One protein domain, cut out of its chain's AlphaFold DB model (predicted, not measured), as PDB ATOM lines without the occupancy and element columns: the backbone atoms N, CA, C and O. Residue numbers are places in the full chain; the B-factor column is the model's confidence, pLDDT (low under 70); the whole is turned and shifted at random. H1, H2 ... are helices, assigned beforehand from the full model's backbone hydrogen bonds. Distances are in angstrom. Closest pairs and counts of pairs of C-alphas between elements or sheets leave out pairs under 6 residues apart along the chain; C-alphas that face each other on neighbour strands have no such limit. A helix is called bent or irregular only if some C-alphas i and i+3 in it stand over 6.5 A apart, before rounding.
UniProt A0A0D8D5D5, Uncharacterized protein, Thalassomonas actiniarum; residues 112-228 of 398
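Overview. This is residues 112 to 228 of the 398 residues of an uncharacterized protein of Thalassomonas actiniarum (UniProt A0A0D8D5D5). The longest helix, H6, and the second long one, H4, make a V: the later part of H4 packs on the first part of H6, and the small helix H5 sits at the closed end. H3 lies in the middle, bridging the two arms of the V, while the bent helix H1 packs across H3 and the later part of H6, and H2 packs on the side of H3 and H4 away from H6. The printed part has 117 residues with six named helices, H1 to H6 in order along the chain, and no named strand; its class is all helix, and the helix packing is mostly crossed. It is compact, with a radius of gyration of the C-alphas of 15.2 A, and spans 43 by 31 by 28 A along its three main axes.

Arrangement. H6, residues 201 to 228, has a kink of 30 degrees near residue 213. Its residues 201 to 209 touch residues 179 to 187 of H4, which covers residues 169 to 189; the closest C-alphas, of Thr 183 and Tyr 205, are 6.0 A apart. These two helices run opposite ways at a steep tilt of 62 degrees. H3, residues 148 to 160, is the hub, touching four other helices. Its residues 156 to 159 touch residues 213 to 217 of H6, about perpendicular at 88 degrees, and the closest C-alphas are those of Phe 156 and Val 216, 6.4 A apart. H3 also touches H4, about perpendicular at 84 degrees, with the C-alphas of Phe 151 and Val 175 closest at 6.1 A. H1, residues 112 to 130, was assigned as one helix by its hydrogen bonds but is bent, C-alphas 119 and 122 being 7.4 A apart. Its arms, H1a with residues 112 to 119 and H1b with residues 122 to 130, stand at a steep tilt of 68 degrees, only just short of about perpendicular. H1a touches H3 at a shallow tilt of 6 degrees, opposite ways, and the closest C-alphas are those of Arg 114 and Ile 160, 6.0 A apart. H1b touches H3, with the C-alphas of Ile 129 and Pro 148 closest at 6.1 A. H1b also touches residues 215 to 223 of H6, and the closest C-alphas are those of Ile 124 and Ser 219, 6.4 A apart. H2, residues 134 to 144, touches H3, the closest C-alphas being those of Arg 137 and Pro 148, 6.1 A apart. H2 only just touches H4, with 3 pairs of C-alphas within 8 A, the closest being those of Phe 144 and Lys 174 at 6.0 A; H2 and H6 are apart. H5, residues 191 to 196, is close to but not clearly touching H6, with the C-alphas of Trp 194 and Ala 204 closest at 7.1 A. In H1a, H2, H3, H4 and H5 every O i to N i+4 pair is within hydrogen-bond range; in H1b 3 of 5 are, and in H6 23 of 24.

Along the chain. H6 is 40.0 A long from C-alpha 201 at (55.834, 122.086, 135.715) to C-alpha 228 at (51.375, 85.623, 119.872). H4 measures 30.1 A, H3 17.9 A, H2 15.4 A, H1b 13.8 A, H1a 10.6 A and H5 8.5 A. H1a begins with C-alpha 112 at (56.583, 85.940, 134.082).

Size, cuts and confidence. The two C-alphas farthest apart, of Glu 192 and Asp 228, are 44.0 A from each other. The printed part has no cut and no long link; H3 to H4 is a short link of 8 residues, and the other four links are tight. The mean pLDDT of the printed part is 88.3, and residues 163 to 167, in the link from H3 to H4, are under 70.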
ATOM      1  N   ALA A 112      56.404  86.669 135.335       84.88
ATOM      2  CA  ALA A 112      56.583  85.940 134.082       84.88
ATOM      3  C   ALA A 112      56.623  86.895 132.879       84.88
ATOM      4  O   ALA A 112      57.545  86.825 132.064       84.88
ATOM      5  N   THR A 113      55.690  87.846 132.826       85.88
ATOM      6  CA  THR A 113      55.600  88.889 131.800       85.88
ATOM      7  C   THR A 113      56.854  89.755 131.792       85.88
ATOM      8  O   THR A 113      57.444  89.987 130.738       85.88
ATOM      9  N   ARG A 114      57.340  90.174 132.969       86.69
ATOM     10  CA  ARG A 114      58.588  90.952 133.086       86.69
ATOM     11  C   ARG A 114      59.804  90.170 132.603       86.69
ATOM     12  O   ARG A 114      60.621  90.710 131.860       86.69
ATOM     13  N   ASN A 115      59.921  88.897 132.981       85.88
ATOM     14  CA  ASN A 115      61.014  88.040 132.520       85.88
ATOM     15  C   ASN A 115      60.988  87.863 130.997       85.88
ATOM     16  O   ASN A 115      62.036  87.903 130.350       85.88
ATOM     17  N   TYR A 116      59.799  87.727 130.414       83.81
ATOM     18  CA  TYR A 116      59.654  87.634 128.969       83.81
ATOM     19  C   TYR A 116      59.977  88.959 128.264       83.81
ATOM     20  O   TYR A 116      60.731  88.974 127.292       83.81
ATOM     21  N   ALA A 117      59.543  90.098 128.804       89.06
ATOM     22  CA  ALA A 117      59.942  91.416 128.312       89.06
ATOM     23  C   ALA A 117      61.472  91.601 128.327       89.06
ATOM     24  O   ALA A 117      62.062  92.097 127.365       89.06
ATOM     25  N   MET A 118      62.134  91.138 129.391       87.69
ATOM     26  CA  MET A 118      63.594  91.138 129.504       87.69
ATOM     27  C   MET A 118      64.275  90.241 128.464       87.69
ATOM     28  O   MET A 118      65.324  90.614 127.935       87.69
ATOM     29  N   TYR A 119      63.673  89.099 128.125       81.25
ATOM     30  CA  TYR A 119      64.129  88.243 127.028       81.25
ATOM     31  C   TYR A 119      64.036  88.959 125.668       81.25
ATOM     32  O   TYR A 119      64.977  88.910 124.873       81.25
ATOM     33  N   LEU A 120      62.945  89.692 125.428       83.88
ATOM     34  CA  LEU A 120      62.697  90.425 124.181       83.88
ATOM     35  C   LEU A 120      63.503  91.726 124.044       83.88
ATOM     36  O   LEU A 120      63.683  92.232 122.931       83.88
ATOM     37  N   LYS A 121      64.033  92.259 125.151       88.19
ATOM     38  CA  LYS A 121      64.783  93.525 125.214       88.19
ATOM     39  C   LYS A 121      65.764  93.729 124.051       88.19
ATOM     40  O   LYS A 121      65.724  94.801 123.443       88.19
ATOM     41  N   PRO A 122      66.628  92.771 123.659       81.75
ATOM     42  CA  PRO A 122      67.611  93.010 122.601       81.75
ATOM     43  C   PRO A 122      67.008  93.318 121.221       81.75
ATOM     44  O   PRO A 122      67.691  93.940 120.409       81.75
ATOM     45  N   MET A 123      65.752  92.934 120.969       79.12
ATOM     46  CA  MET A 123      65.007  93.250 119.739       79.12
ATOM     47  C   MET A 123      64.301  94.606 119.812       79.12
ATOM     48  O   MET A 123      64.094  95.255 118.790       79.12
ATOM     49  N   ILE A 124      63.968  95.050 121.024       87.94
ATOM     50  CA  ILE A 124      63.247  96.302 121.281       87.94
ATOM     51  C   ILE A 124      64.197  97.503 121.270       87.94
ATOM     52  O   ILE A 124      63.889  98.541 120.686       87.94
ATOM     53  N   ILE A 125      65.384  97.365 121.871       89.62
ATOM     54  CA  ILE A 125      66.351  98.466 122.014       89.62
ATOM     55  C   ILE A 125      66.696  99.161 120.679       89.62
ATOM     56  O   ILE A 125      66.721 100.393 120.665       89.62
ATOM     57  N   PRO A 126      66.950  98.459 119.555       84.50
ATOM     58  CA  PRO A 126      67.194  99.116 118.267       84.50
ATOM     59  C   PRO A 126      66.032 100.007 117.805       84.50
ATOM     60  O   PRO A 126      66.273 101.129 117.350       84.50
ATOM     61  N   GLY A 127      64.793  99.535 117.977       84.31
ATOM     62  CA  GLY A 127      63.581 100.305 117.697       84.31
ATOM     63  C   GLY A 127      63.518 101.565 118.556       84.31
ATOM     64  O   GLY A 127      63.379 102.665 118.023       84.31
ATOM     65  N   LEU A 128      63.779 101.434 119.861       89.56
ATOM     66  CA  LEU A 128      63.803 102.573 120.783       89.56
ATOM     67  C   LEU A 128      64.861 103.626 120.413       89.56
ATOM     68  O   LEU A 128      64.587 104.824 120.418       89.56
ATOM     69  N   ILE A 129      66.060 103.193 120.005       90.25
ATOM     70  CA  ILE A 129      67.131 104.095 119.542       90.25
ATOM     71  C   ILE A 129      66.680 104.941 118.349       90.25
ATOM     72  O   ILE A 129      67.131 106.082 118.205       90.25
ATOM     73  N   SER A 130      65.809 104.403 117.492       83.44
ATOM     74  CA  SER A 130      65.321 105.116 116.313       83.44
ATOM     75  C   SER A 130      64.512 106.371 116.663       83.44
ATOM     76  O   SER A 130      64.558 107.322 115.882       83.44
ATOM     77  N   PHE A 131      63.898 106.427 117.854       83.69
ATOM     78  CA  PHE A 131      63.156 107.595 118.340       83.69
ATOM     79  C   PHE A 131      64.042 108.761 118.776       83.69
ATOM     80  O   PHE A 131      63.553 109.884 118.845       83.69
ATOM     81  N   LEU A 132      65.332 108.529 119.053       86.31
ATOM     82  CA  LEU A 132      66.222 109.621 119.438       86.31
ATOM     83  C   LEU A 132      66.595 110.479 118.237       86.31
ATOM     84  O   LEU A 132      67.159 109.981 117.248       86.31
ATOM     85  N   GLU A 133      66.399 111.783 118.396       87.94
ATOM     86  CA  GLU A 133      66.886 112.802 117.482       87.94
ATOM     87  C   GLU A 133      68.422 112.808 117.440       87.94
ATOM     88  O   GLU A 133      69.124 112.347 118.348       87.94
ATOM     89  N   LYS A 134      68.987 113.348 116.357       88.81
ATOM     90  CA  LYS A 134      70.444 113.387 116.160       88.81
ATOM     91  C   LYS A 134      71.161 114.117 117.302       88.81
ATOM     92  O   LYS A 134      72.222 113.663 117.740       88.81
ATOM     93  N   ASP A 135      70.573 115.203 117.791       88.75
ATOM     94  CA  ASP A 135      71.158 116.030 118.847       88.75
ATOM     95  C   ASP A 135      71.063 115.352 120.219       88.75
ATOM     96  O   ASP A 135      72.013 115.416 121.000       88.75
ATOM     97  N   GLU A 136      69.992 114.598 120.479       89.62
ATOM     98  CA  GLU A 136      69.840 113.777 121.688       89.62
ATOM     99  C   GLU A 136      70.914 112.679 121.743       89.62
ATOM    100  O   GLU A 136      71.606 112.515 122.753       89.62
ATOM    101  N   ARG A 137      71.153 111.985 120.619       91.12
ATOM    102  CA  ARG A 137      72.231 110.978 120.515       91.12
ATOM    103  C   ARG A 137      73.607 111.582 120.789       91.12
ATOM    104  O   ARG A 137      74.461 110.936 121.399       91.12
ATOM    105  N   TYR A 138      73.839 112.806 120.320       89.88
ATOM    106  CA  TYR A 138      75.088 113.521 120.553       89.88
ATOM    107  C   TYR A 138      75.234 113.956 122.018       89.88
ATOM    108  O   TYR A 138      76.306 113.766 122.603       89.88
ATOM    109  N   ALA A 139      74.166 114.486 122.621       89.69
ATOM    110  CA  ALA A 139      74.139 114.925 124.012       89.69
ATOM    111  C   ALA A 139      74.426 113.770 124.982       89.69
ATOM    112  O   ALA A 139      75.306 113.914 125.833       89.69
ATOM    113  N   LEU A 140      73.780 112.610 124.793       92.69
ATOM    114  CA  LEU A 140      74.025 111.392 125.578       92.69
ATOM    115  C   LEU A 140      75.514 111.031 125.621       92.69
ATOM    116  O   LEU A 140      76.094 110.851 126.694       92.69
ATOM    117  N   LYS A 141      76.160 110.998 124.450       92.06
ATOM    118  CA  LYS A 141      77.565 110.592 124.341       92.06
ATOM    119  C   LYS A 141      78.523 111.633 124.908       92.06
ATOM    120  O   LYS A 141      79.450 111.273 125.623       92.06
ATOM    121  N   ARG A 142      78.344 112.912 124.562       92.06
ATOM    122  CA  ARG A 142      79.296 113.974 124.925       92.06
ATOM    123  C   ARG A 142      79.181 114.426 126.373       92.06
ATOM    124  O   ARG A 142      80.208 114.722 126.970       92.06
ATOM    125  N   ARG A 143      77.962 114.529 126.904       92.12
ATOM    126  CA  ARG A 143      77.722 115.104 128.237       92.12
ATOM    127  C   ARG A 143      77.684 114.037 129.324       92.12
ATOM    128  O   ARG A 143      78.203 114.272 130.405       92.12
ATOM    129  N   PHE A 144      77.143 112.860 129.011       92.50
ATOM    130  CA  PHE A 144      76.916 111.797 129.998       92.50
ATOM    131  C   PHE A 144      77.795 110.562 129.774       92.50
ATOM    132  O   PHE A 144      77.780 109.640 130.585       92.50
ATOM    133  N   GLY A 145      78.567 110.510 128.681       93.44
ATOM    134  CA  GLY A 145      79.375 109.336 128.338       93.44
ATOM    135  C   GLY A 145      78.539 108.098 127.992       93.44
ATOM    136  O   GLY A 145      79.064 106.987 128.002       93.44
ATOM    137  N   LEU A 146      77.248 108.268 127.689       94.62
ATOM    138  CA  LEU A 146      76.322 107.179 127.390       94.62
ATOM    139  C   LEU A 146      76.205 106.962 125.881       94.62
ATOM    140  O   LEU A 146      76.061 107.899 125.097       94.62
ATOM    141  N   THR A 147      76.206 105.701 125.453       94.62
ATOM    142  CA  THR A 147      75.736 105.369 124.101       94.62
ATOM    143  C   THR A 147      74.205 105.277 124.100       94.62
ATOM    144  O   THR A 147      73.642 104.901 125.129       94.62
ATOM    145  N   PRO A 148      73.511 105.528 122.971       93.31
ATOM    146  CA  PRO A 148      72.062 105.312 122.876       93.31
ATOM    147  C   PRO A 148      71.625 103.910 123.320       93.31
ATOM    148  O   PRO A 148      70.615 103.754 123.997       93.31
ATOM    149  N   LYS A 149      72.432 102.892 122.994       92.00
ATOM    150  CA  LYS A 149      72.197 101.508 123.413       92.00
ATOM    151  C   LYS A 149      72.304 101.343 124.927       92.00
ATOM    152  O   LYS A 149      71.444 100.705 125.517       92.00
ATOM    153  N   THR A 150      73.337 101.912 125.551       92.75
ATOM    154  CA  THR A 150      73.512 101.875 127.012       92.75
ATOM    155  C   THR A 150      72.368 102.601 127.712       92.75
ATOM    156  O   THR A 150      71.802 102.052 128.650       92.75
ATOM    157  N   PHE A 151      71.999 103.788 127.216       94.25
ATOM    158  CA  PHE A 151      70.891 104.582 127.742       94.25
ATOM    159  C   PHE A 151      69.580 103.794 127.731       94.25
ATOM    160  O   PHE A 151      69.029 103.539 128.796       94.25
ATOM    161  N   PHE A 152      69.117 103.333 126.562       93.56
ATOM    162  CA  PHE A 152      67.853 102.596 126.497       93.56
ATOM    163  C   PHE A 152      67.923 101.242 127.180       93.56
ATOM    164  O   PHE A 152      66.922 100.804 127.723       93.56
ATOM    165  N   SER A 153      69.079 100.572 127.186       92.38
ATOM    166  CA  SER A 153      69.224  99.318 127.922       92.38
ATOM    167  C   SER A 153      68.957  99.536 129.405       92.38
ATOM    168  O   SER A 153      68.189  98.785 129.991       92.38
ATOM    169  N   ALA A 154      69.564 100.564 129.992       92.19
ATOM    170  CA  ALA A 154      69.381 100.897 131.394       92.19
ATOM    171  C   ALA A 154      67.976 101.446 131.687       92.19
ATOM    172  O   ALA A 154      67.340 101.014 132.640       92.19
ATOM    173  N   PHE A 155      67.461 102.337 130.838       92.75
ATOM    174  CA  PHE A 155      66.115 102.889 130.989       92.75
ATOM    175  C   PHE A 155      65.023 101.812 130.879       92.75
ATOM    176  O   PHE A 155      64.067 101.819 131.649       92.75
ATOM    177  N   PHE A 156      65.190 100.843 129.973       92.94
ATOM    178  CA  PHE A 156      64.311  99.679 129.865       92.94
ATOM    179  C   PHE A 156      64.298  98.875 131.169       92.94
ATOM    180  O   PHE A 156      63.230  98.526 131.656       92.94
ATOM    181  N   ASP A 157      65.467  98.632 131.768       91.19
ATOM    182  CA  ASP A 157      65.556  97.917 133.048       91.19
ATOM    183  C   ASP A 157      64.833  98.668 134.167       91.19
ATOM    184  O   ASP A 157      64.090  98.051 134.925       91.19
ATOM    185  N   MET A 158      64.990  99.997 134.226       89.38
ATOM    186  CA  MET A 158      64.275 100.854 135.181       89.38
ATOM    187  C   MET A 158      62.751 100.796 135.001       89.38
ATOM    188  O   MET A 158      62.025 100.925 135.979       89.38
ATOM    189  N   CYS A 159      62.264 100.605 133.770       88.75
ATOM    190  CA  CYS A 159      60.834 100.497 133.476       88.75
ATOM    191  C   CYS A 159      60.257  99.106 133.783       88.75
ATOM    192  O   CYS A 159      59.098  98.994 134.177       88.75
ATOM    193  N   ILE A 160      61.026  98.039 133.533       88.31
ATOM    194  CA  ILE A 160      60.504  96.663 133.540       88.31
ATOM    195  C   ILE A 160      60.776  95.930 134.852       88.31
ATOM    196  O   ILE A 160      59.959  95.101 135.258       88.31
ATOM    197  N   LEU A 161      61.885  96.204 135.540       85.31
ATOM    198  CA  LEU A 161      62.239  95.480 136.757       85.31
ATOM    199  C   LEU A 161      61.851  96.260 138.019       85.31
ATOM    200  O   LEU A 161      62.201  97.431 138.140       85.31
ATOM    201  N   PRO A 162      61.173  95.613 138.986       72.31
ATOM    202  CA  PRO A 162      60.707  96.271 140.206       72.31
ATOM    203  C   PRO A 162      61.836  96.595 141.200       72.31
ATOM    204  O   PRO A 162      61.644  97.430 142.078       72.31
ATOM    205  N   GLU A 163      63.012  95.967 141.076       69.69
ATOM    206  CA  GLU A 163      64.142  96.184 141.982       69.69
ATOM    207  C   GLU A 163      65.469  96.293 141.208       69.69
ATOM    208  O   GLU A 163      65.744  95.512 140.296       69.69
ATOM    209  N   HIS A 164      66.332  97.242 141.592       61.12
ATOM    210  CA  HIS A 164      67.640  97.508 140.966       61.12
ATOM    211  C   HIS A 164      68.716  96.439 141.280       61.12
ATOM    212  O   HIS A 164      69.889  96.760 141.465       61.12
ATOM    213  N   THR A 165      68.348  95.162 141.370       53.47
ATOM    214  CA  THR A 165      69.087  94.118 142.108       53.47
ATOM    215  C   THR A 165      70.394  93.618 141.484       53.47
ATOM    216  O   THR A 165      71.029  92.733 142.050       53.47
ATOM    217  N   SER A 166      70.877  94.181 140.370       55.78
ATOM    218  CA  SER A 166      72.180  93.772 139.800       55.78
ATOM    219  C   SER A 166      72.894  94.812 138.926       55.78
ATOM    220  O   SER A 166      73.809  94.469 138.177       55.78
ATOM    221  N   TYR A 167      72.502  96.086 138.998       64.56
ATOM    222  CA  TYR A 167      72.893  97.072 137.988       64.56
ATOM    223  C   TYR A 167      74.104  97.928 138.354       64.56
ATOM    224  O   TYR A 167      74.372  98.220 139.518       64.56
ATOM    225  N   ASP A 168      74.810  98.384 137.316       82.62
ATOM    226  CA  ASP A 168      75.803  99.449 137.425       82.62
ATOM    227  C   ASP A 168      75.113 100.758 137.851       82.62
ATOM    228  O   ASP A 168      74.533 101.484 137.036       82.62
ATOM    229  N   ILE A 169      75.186 101.044 139.153       86.44
ATOM    230  CA  ILE A 169      74.615 102.233 139.798       86.44
ATOM    231  C   ILE A 169      75.088 103.519 139.107       86.44
ATOM    232  O   ILE A 169      74.334 104.490 139.031       86.44
ATOM    233  N   GLU A 170      76.321 103.549 138.595       90.62
ATOM    234  CA  GLU A 170      76.853 104.728 137.913       90.62
ATOM    235  C   GLU A 170      76.115 104.987 136.595       90.62
ATOM    236  O   GLU A 170      75.753 106.129 136.300       90.62
ATOM    237  N   THR A 171      75.832 103.933 135.826       91.00
ATOM    238  CA  THR A 171      75.044 104.042 134.594       91.00
ATOM    239  C   THR A 171      73.627 104.538 134.881       91.00
ATOM    240  O   THR A 171      73.164 105.445 134.191       91.00
ATOM    241  N   PHE A 172      72.951 104.029 135.916       90.81
ATOM    242  CA  PHE A 172      71.613 104.513 136.287       90.81
ATOM    243  C   PHE A 172      71.611 105.976 136.714       90.81
ATOM    244  O   PHE A 172      70.770 106.733 136.243       90.81
ATOM    245  N   LYS A 173      72.596 106.415 137.506       91.56
ATOM    246  CA  LYS A 173      72.732 107.836 137.860       91.56
ATOM    247  C   LYS A 173      72.895 108.726 136.629       91.56
ATOM    248  O   LYS A 173      72.284 109.786 136.558       91.56
ATOM    249  N   LYS A 174      73.686 108.297 135.639       94.75
ATOM    250  CA  LYS A 174      73.860 109.040 134.376       94.75
ATOM    251  C   LYS A 174      72.574 109.091 133.551       94.75
ATOM    252  O   LYS A 174      72.294 110.114 132.933       94.75
ATOM    253  N   VAL A 175      71.814 107.995 133.520       93.50
ATOM    254  CA  VAL A 175      70.517 107.914 132.829       93.50
ATOM    255  C   VAL A 175      69.497 108.828 133.500       93.50
ATOM    256  O   VAL A 175      68.891 109.641 132.811       93.50
ATOM    257  N   ASP A 176      69.375 108.762 134.824       91.44
ATOM    258  CA  ASP A 176      68.489 109.615 135.622       91.44
ATOM    259  C   ASP A 176      68.824 111.102 135.448       91.44
ATOM    260  O   ASP A 176      67.964 111.914 135.109       91.44
ATOM    261  N   GLN A 177      70.112 111.451 135.529       94.12
ATOM    262  CA  GLN A 177      70.565 112.817 135.286       94.12
ATOM    263  C   GLN A 177      70.215 113.299 133.870       94.12
ATOM    264  O   GLN A 177      69.757 114.430 133.700       94.12
ATOM    265  N   TYR A 178      70.395 112.455 132.847       94.06
ATOM    266  CA  TYR A 178      69.976 112.797 131.488       94.06
ATOM    267  C   TYR A 178      68.462 113.014 131.401       94.06
ATOM    268  O   TYR A 178      68.043 113.983 130.772       94.06
ATOM    269  N   ILE A 179      67.648 112.158 132.033       92.38
ATOM    270  CA  ILE A 179      66.184 112.291 132.040       92.38
ATOM    271  C   ILE A 179      65.770 113.628 132.652       92.38
ATOM    272  O   ILE A 179      64.984 114.353 132.040       92.38
ATOM    273  N   ILE A 180      66.332 113.987 133.806       91.94
ATOM    274  CA  ILE A 180      66.041 115.251 134.493       91.94
ATOM    275  C   ILE A 180      66.415 116.445 133.605       91.94
ATOM    276  O   ILE A 180      65.583 117.320 133.355       91.94
ATOM    277  N   GLU A 181      67.643 116.474 133.079       93.56
ATOM    278  CA  GLU A 181      68.114 117.589 132.250       93.56
ATOM    279  C   GLU A 181      67.337 117.710 130.933       93.56
ATOM    280  O   GLU A 181      67.023 118.816 130.488       93.56
ATOM    281  N   HIS A 182      67.017 116.582 130.300       90.94
ATOM    282  CA  HIS A 182      66.235 116.549 129.071       90.94
ATOM    283  C   HIS A 182      64.803 117.042 129.301       90.94
ATOM    284  O   HIS A 182      64.273 117.812 128.496       90.94
ATOM    285  N   THR A 183      64.196 116.628 130.412       92.56
ATOM    286  CA  THR A 183      62.843 117.029 130.801       92.56
ATOM    287  C   THR A 183      62.771 118.530 131.068       92.56
ATOM    288  O   THR A 183      61.907 119.202 130.504       92.56
ATOM    289  N   GLU A 184      63.731 119.088 131.813       94.44
ATOM    290  CA  GLU A 184      63.838 120.538 132.025       94.44
ATOM    291  C   GLU A 184      64.019 121.286 130.699       94.44
ATOM    292  O   GLU A 184      63.299 122.248 130.426       94.44
ATOM    293  N   ALA A 185      64.914 120.818 129.826       92.06
ATOM    294  CA  ALA A 185      65.136 121.448 128.527       92.06
ATOM    295  C   ALA A 185      63.873 121.443 127.644       92.06
ATOM    296  O   ALA A 185      63.550 122.462 127.028       92.06
ATOM    297  N   ARG A 186      63.125 120.327 127.590       91.12
ATOM    298  CA  ARG A 186      61.857 120.241 126.839       91.12
ATOM    299  C   ARG A 186      60.748 121.082 127.461       91.12
ATOM    300  O   ARG A 186      59.966 121.668 126.709       91.12
ATOM    301  N   TYR A 187      60.675 121.162 128.787       93.56
ATOM    302  CA  TYR A 187      59.734 122.044 129.469       93.56
ATOM    303  C   TYR A 187      60.003 123.506 129.111       93.56
ATOM    304  O   TYR A 187      59.104 124.172 128.607       93.56
ATOM    305  N   ILE A 188      61.250 123.972 129.257       96.00
ATOM    306  CA  ILE A 188      61.647 125.346 128.916       96.00
ATOM    307  C   ILE A 188      61.343 125.651 127.445       96.00
ATOM    308  O   ILE A 188      60.754 126.687 127.144       96.00
ATOM    309  N   LYS A 189      61.692 124.736 126.529       94.12
ATOM    310  CA  LYS A 189      61.456 124.900 125.085       94.12
ATOM    311  C   LYS A 189      59.977 125.093 124.737       94.12
ATOM    312  O   LYS A 189      59.678 125.803 123.785       94.12
ATOM    313  N   ASN A 190      59.067 124.458 125.476       94.12
ATOM    314  CA  ASN A 190      57.629 124.483 125.196       94.12
ATOM    315  C   ASN A 190      56.826 125.223 126.278       94.12
ATOM    316  O   ASN A 190      55.624 125.004 126.406       94.12
ATOM    317  N   LYS A 191      57.483 126.084 127.067       95.56
ATOM    318  CA  LYS A 191      56.891 126.711 128.253       95.56
ATOM    319  C   LYS A 191      55.596 127.460 127.945       95.56
ATOM    320  O   LYS A 191      54.609 127.248 128.632       95.56
ATOM    321  N   GLU A 192      55.576 128.255 126.876       96.44
ATOM    322  CA  GLU A 192      54.384 129.013 126.467       96.44
ATOM    323  C   GLU A 192      53.177 128.104 126.198       96.44
ATOM    324  O   GLU A 192      52.061 128.437 126.584       96.44
ATOM    325  N   MET A 193      53.404 126.934 125.590       97.00
ATOM    326  CA  MET A 193      52.358 125.947 125.317       97.00
ATOM    327  C   MET A 193      51.858 125.280 126.604       97.00
ATOM    328  O   MET A 193      50.654 125.081 126.763       97.00
ATOM    329  N   TRP A 194      52.749 124.953 127.543       95.75
ATOM    330  CA  TRP A 194      52.341 124.413 128.845       95.75
ATOM    331  C   TRP A 194      51.533 125.440 129.646       95.75
ATOM    332  O   TRP A 194      50.443 125.120 130.127       95.75
ATOM    333  N   ASP A 195      52.024 126.681 129.701       95.44
ATOM    334  CA  ASP A 195      51.394 127.797 130.405       95.44
ATOM    335  C   ASP A 195      50.009 128.109 129.802       95.44
ATOM    336  O   ASP A 195      49.032 128.241 130.541       95.44
ATOM    337  N   SER A 196      49.870 128.130 128.467       96.38
ATOM    338  CA  SER A 196      48.581 128.378 127.796       96.38
ATOM    339  C   SER A 196      47.535 127.293 128.059       96.38
ATOM    340  O   SER A 196      46.339 127.560 127.985       96.38
ATOM    341  N   ASN A 197      47.974 126.068 128.359       95.50
ATOM    342  CA  ASN A 197      47.103 124.934 128.674       95.50
ATOM    343  C   ASN A 197      46.922 124.719 130.187       95.50
ATOM    344  O   ASN A 197      46.326 123.721 130.587       95.50
ATOM    345  N   SER A 198      47.412 125.636 131.035       96.75
ATOM    346  CA  SER A 198      47.358 125.521 132.503       96.75
ATOM    347  C   SER A 198      47.989 124.225 133.044       96.75
ATOM    348  O   SER A 198      47.525 123.670 134.038       96.75
ATOM    349  N   ILE A 199      49.039 123.727 132.381       94.31
ATOM    350  CA  ILE A 199      49.766 122.519 132.787       94.31
ATOM    351  C   ILE A 199      50.929 122.932 133.693       94.31
ATOM    352  O   ILE A 199      51.794 123.707 133.285       94.31
ATOM    353  N   SER A 200      50.963 122.416 134.926       95.81
ATOM    354  CA  SER A 200      52.043 122.723 135.872       95.81
ATOM    355  C   SER A 200      53.385 122.130 135.421       95.81
ATOM    356  O   SER A 200      53.435 121.204 134.609       95.81
ATOM    357  N   LYS A 201      54.495 122.632 135.981       95.19
ATOM    358  CA  LYS A 201      55.834 122.086 135.715       95.19
ATOM    359  C   LYS A 201      55.902 120.585 136.026       95.19
ATOM    360  O   LYS A 201      56.346 119.820 135.177       95.19
ATOM    361  N   ASP A 202      55.387 120.166 137.179       94.25
ATOM    362  CA  ASP A 202      55.394 118.758 137.595       94.25
ATOM    363  C   ASP A 202      54.548 117.885 136.657       94.25
ATOM    364  O   ASP A 202      55.005 116.840 136.206       94.25
ATOM    365  N   GLN A 203      53.364 118.358 136.248       92.19
ATOM    366  CA  GLN A 203      52.527 117.653 135.270       92.19
ATOM    367  C   GLN A 203      53.200 117.548 133.895       92.19
ATOM    368  O   GLN A 203      53.084 116.529 133.215       92.19
ATOM    369  N   ALA A 204      53.900 118.598 133.458       90.12
ATOM    370  CA  ALA A 204      54.669 118.556 132.220       90.12
ATOM    371  C   ALA A 204      55.820 117.544 132.324       90.12
ATOM    372  O   ALA A 204      56.087 116.823 131.364       90.12
ATOM    373  N   TYR A 205      56.470 117.455 133.487       92.12
ATOM    374  CA  TYR A 205      57.578 116.531 133.730       92.12
ATOM    375  C   TYR A 205      57.099 115.090 133.684       92.12
ATOM    376  O   TYR A 205      57.661 114.287 132.940       92.12
ATOM    377  N   GLU A 206      56.016 114.794 134.401       88.81
ATOM    378  CA  GLU A 206      55.360 113.491 134.361       88.81
ATOM    379  C   GLU A 206      55.004 113.097 132.928       88.81
ATOM    380  O   GLU A 206      55.342 111.995 132.514       88.81
ATOM    381  N   ARG A 207      54.421 114.006 132.132       89.12
ATOM    382  CA  ARG A 207      54.073 113.743 130.722       89.12
ATOM    383  C   ARG A 207      55.287 113.486 129.827       89.12
ATOM    384  O   ARG A 207      55.221 112.656 128.920       89.12
ATOM    385  N   ILE A 208      56.387 114.210 130.033       86.56
ATOM    386  CA  ILE A 208      57.616 114.031 129.247       86.56
ATOM    387  C   ILE A 208      58.284 112.696 129.598       86.56
ATOM    388  O   ILE A 208      58.701 111.972 128.696       86.56
ATOM    389  N   ILE A 209      58.354 112.344 130.883       87.06
ATOM    390  CA  ILE A 209      58.932 111.073 131.339       87.06
ATOM    391  C   ILE A 209      58.037 109.903 130.921       87.06
ATOM    392  O   ILE A 209      58.528 108.914 130.370       87.06
ATOM    393  N   SER A 210      56.719 110.033 131.107       85.81
ATOM    394  CA  SER A 210      55.749 109.006 130.730       85.81
ATOM    395  C   SER A 210      55.796 108.710 129.239       85.81
ATOM    396  O   SER A 210      55.509 107.587 128.852       85.81
ATOM    397  N   TRP A 211      56.187 109.672 128.399       85.56
ATOM    398  CA  TRP A 211      56.368 109.450 126.967       85.56
ATOM    399  C   TRP A 211      57.437 108.389 126.676       85.56
ATOM    400  O   TRP A 211      57.198 107.487 125.878       85.56
ATOM    401  N   TRP A 212      58.596 108.433 127.341       84.44
ATOM    402  CA  TRP A 212      59.623 107.399 127.161       84.44
ATOM    403  C   TRP A 212      59.210 106.057 127.755       84.44
ATOM    404  O   TRP A 212      59.395 105.028 127.102       84.44
ATOM    405  N   SER A 213      58.633 106.059 128.957       87.62
ATOM    406  CA  SER A 213      58.127 104.835 129.586       87.62
ATOM    407  C   SER A 213      57.051 104.172 128.727       87.62
ATOM    408  O   SER A 213      57.088 102.958 128.543       87.62
ATOM    409  N   TYR A 214      56.161 104.976 128.137       87.19
ATOM    410  CA  TYR A 214      55.140 104.532 127.195       87.19
ATOM    411  C   TYR A 214      55.765 103.853 125.979       87.19
ATOM    412  O   TYR A 214      55.378 102.737 125.666       87.19
ATOM    413  N   HIS A 215      56.780 104.450 125.342       86.94
ATOM    414  CA  HIS A 215      57.460 103.812 124.204       86.94
ATOM    415  C   HIS A 215      58.083 102.465 124.564       86.94
ATOM    416  O   HIS A 215      58.039 101.537 123.758       86.94
ATOM    417  N   VAL A 216      58.651 102.333 125.767       89.94
ATOM    418  CA  VAL A 216      59.189 101.053 126.251       89.94
ATOM    419  C   VAL A 216      58.074 100.021 126.397       89.94
ATOM    420  O   VAL A 216      58.171  98.941 125.816       89.94
ATOM    421  N   THR A 217      57.016 100.341 127.145       88.31
ATOM    422  CA  THR A 217      55.920  99.398 127.414       88.31
ATOM    423  C   THR A 217      55.141  99.053 126.156       88.31
ATOM    424  O   THR A 217      54.840  97.888 125.927       88.31
ATOM    425  N   GLU A 218      54.876 100.045 125.310       85.62
ATOM    426  CA  GLU A 218      54.192  99.873 124.034       85.62
ATOM    427  C   GLU A 218      55.024  98.984 123.100       85.62
ATOM    428  O   GLU A 218      54.484  98.063 122.496       85.62
ATOM    429  N   SER A 219      56.346  99.183 123.026       87.56
ATOM    430  CA  SER A 219      57.229  98.329 122.217       87.56
ATOM    431  C   SER A 219      57.240  96.876 122.697       87.56
ATOM    432  O   SER A 219      57.246  95.960 121.874       87.56
ATOM    433  N   VAL A 220      57.244  96.654 124.017       88.94
ATOM    434  CA  VAL A 220      57.151  95.306 124.599       88.94
ATOM    435  C   VAL A 220      55.806  94.674 124.261       88.94
ATOM    436  O   VAL A 220      55.791  93.592 123.677       88.94
ATOM    437  N   GLY A 221      54.701  95.355 124.582       84.88
ATOM    438  CA  GLY A 221      53.346  94.862 124.338       84.88
ATOM    439  C   GLY A 221      53.136  94.526 122.865       84.88
ATOM    440  O   GLY A 221      52.765  93.402 122.537       84.88
ATOM    441  N   LYS A 222      53.516  95.439 121.961       84.19
ATOM    442  CA  LYS A 222      53.489  95.209 120.510       84.19
ATOM    443  C   LYS A 222      54.265  93.959 120.114       84.19
ATOM    444  O   LYS A 222      53.720  93.114 119.411       84.19
ATOM    445  N   LEU A 223      55.527  93.818 120.526       85.00
ATOM    446  CA  LEU A 223      56.334  92.666 120.123       85.00
ATOM    447  C   LEU A 223      55.761  91.348 120.666       85.00
ATOM    448  O   LEU A 223      55.707  90.371 119.920       85.00
ATOM    449  N   MET A 224      55.285  91.330 121.913       85.25
ATOM    450  CA  MET A 224      54.607  90.169 122.499       85.25
ATOM    451  C   MET A 224      53.362  89.790 121.692       85.25
ATOM    452  O   MET A 224      53.260  88.656 121.233       85.25
ATOM    453  N   THR A 225      52.483  90.753 121.404       82.19
ATOM    454  CA  THR A 225      51.283  90.536 120.588       82.19
ATOM    455  C   THR A 225      51.620  90.019 119.188       82.19
ATOM    456  O   THR A 225      50.967  89.105 118.692       82.19
ATOM    457  N   LEU A 226      52.656  90.553 118.533       80.94
ATOM    458  CA  LEU A 226      53.078  90.070 117.215       80.94
ATOM    459  C   LEU A 226      53.594  88.622 117.269       80.94
ATOM    460  O   LEU A 226      53.306  87.842 116.358       80.94
ATOM    461  N   ILE A 227      54.326  88.244 118.322       79.31
ATOM    462  CA  ILE A 227      54.764  86.856 118.531       79.31
ATOM    463  C   ILE A 227      53.555  85.947 118.781       79.31
ATOM    464  O   ILE A 227      53.458  84.883 118.165       79.31
ATOM    465  N   ASP A 228      52.594  86.382 119.592       81.31
ATOM    466  CA  ASP A 228      51.375  85.623 119.872       81.31
ATOM    467  C   ASP A 228      50.536  85.406 118.611       81.31
ATOM    468  O   ASP A 228      50.134  84.276 118.332       81.31
TER     469      ASP A 228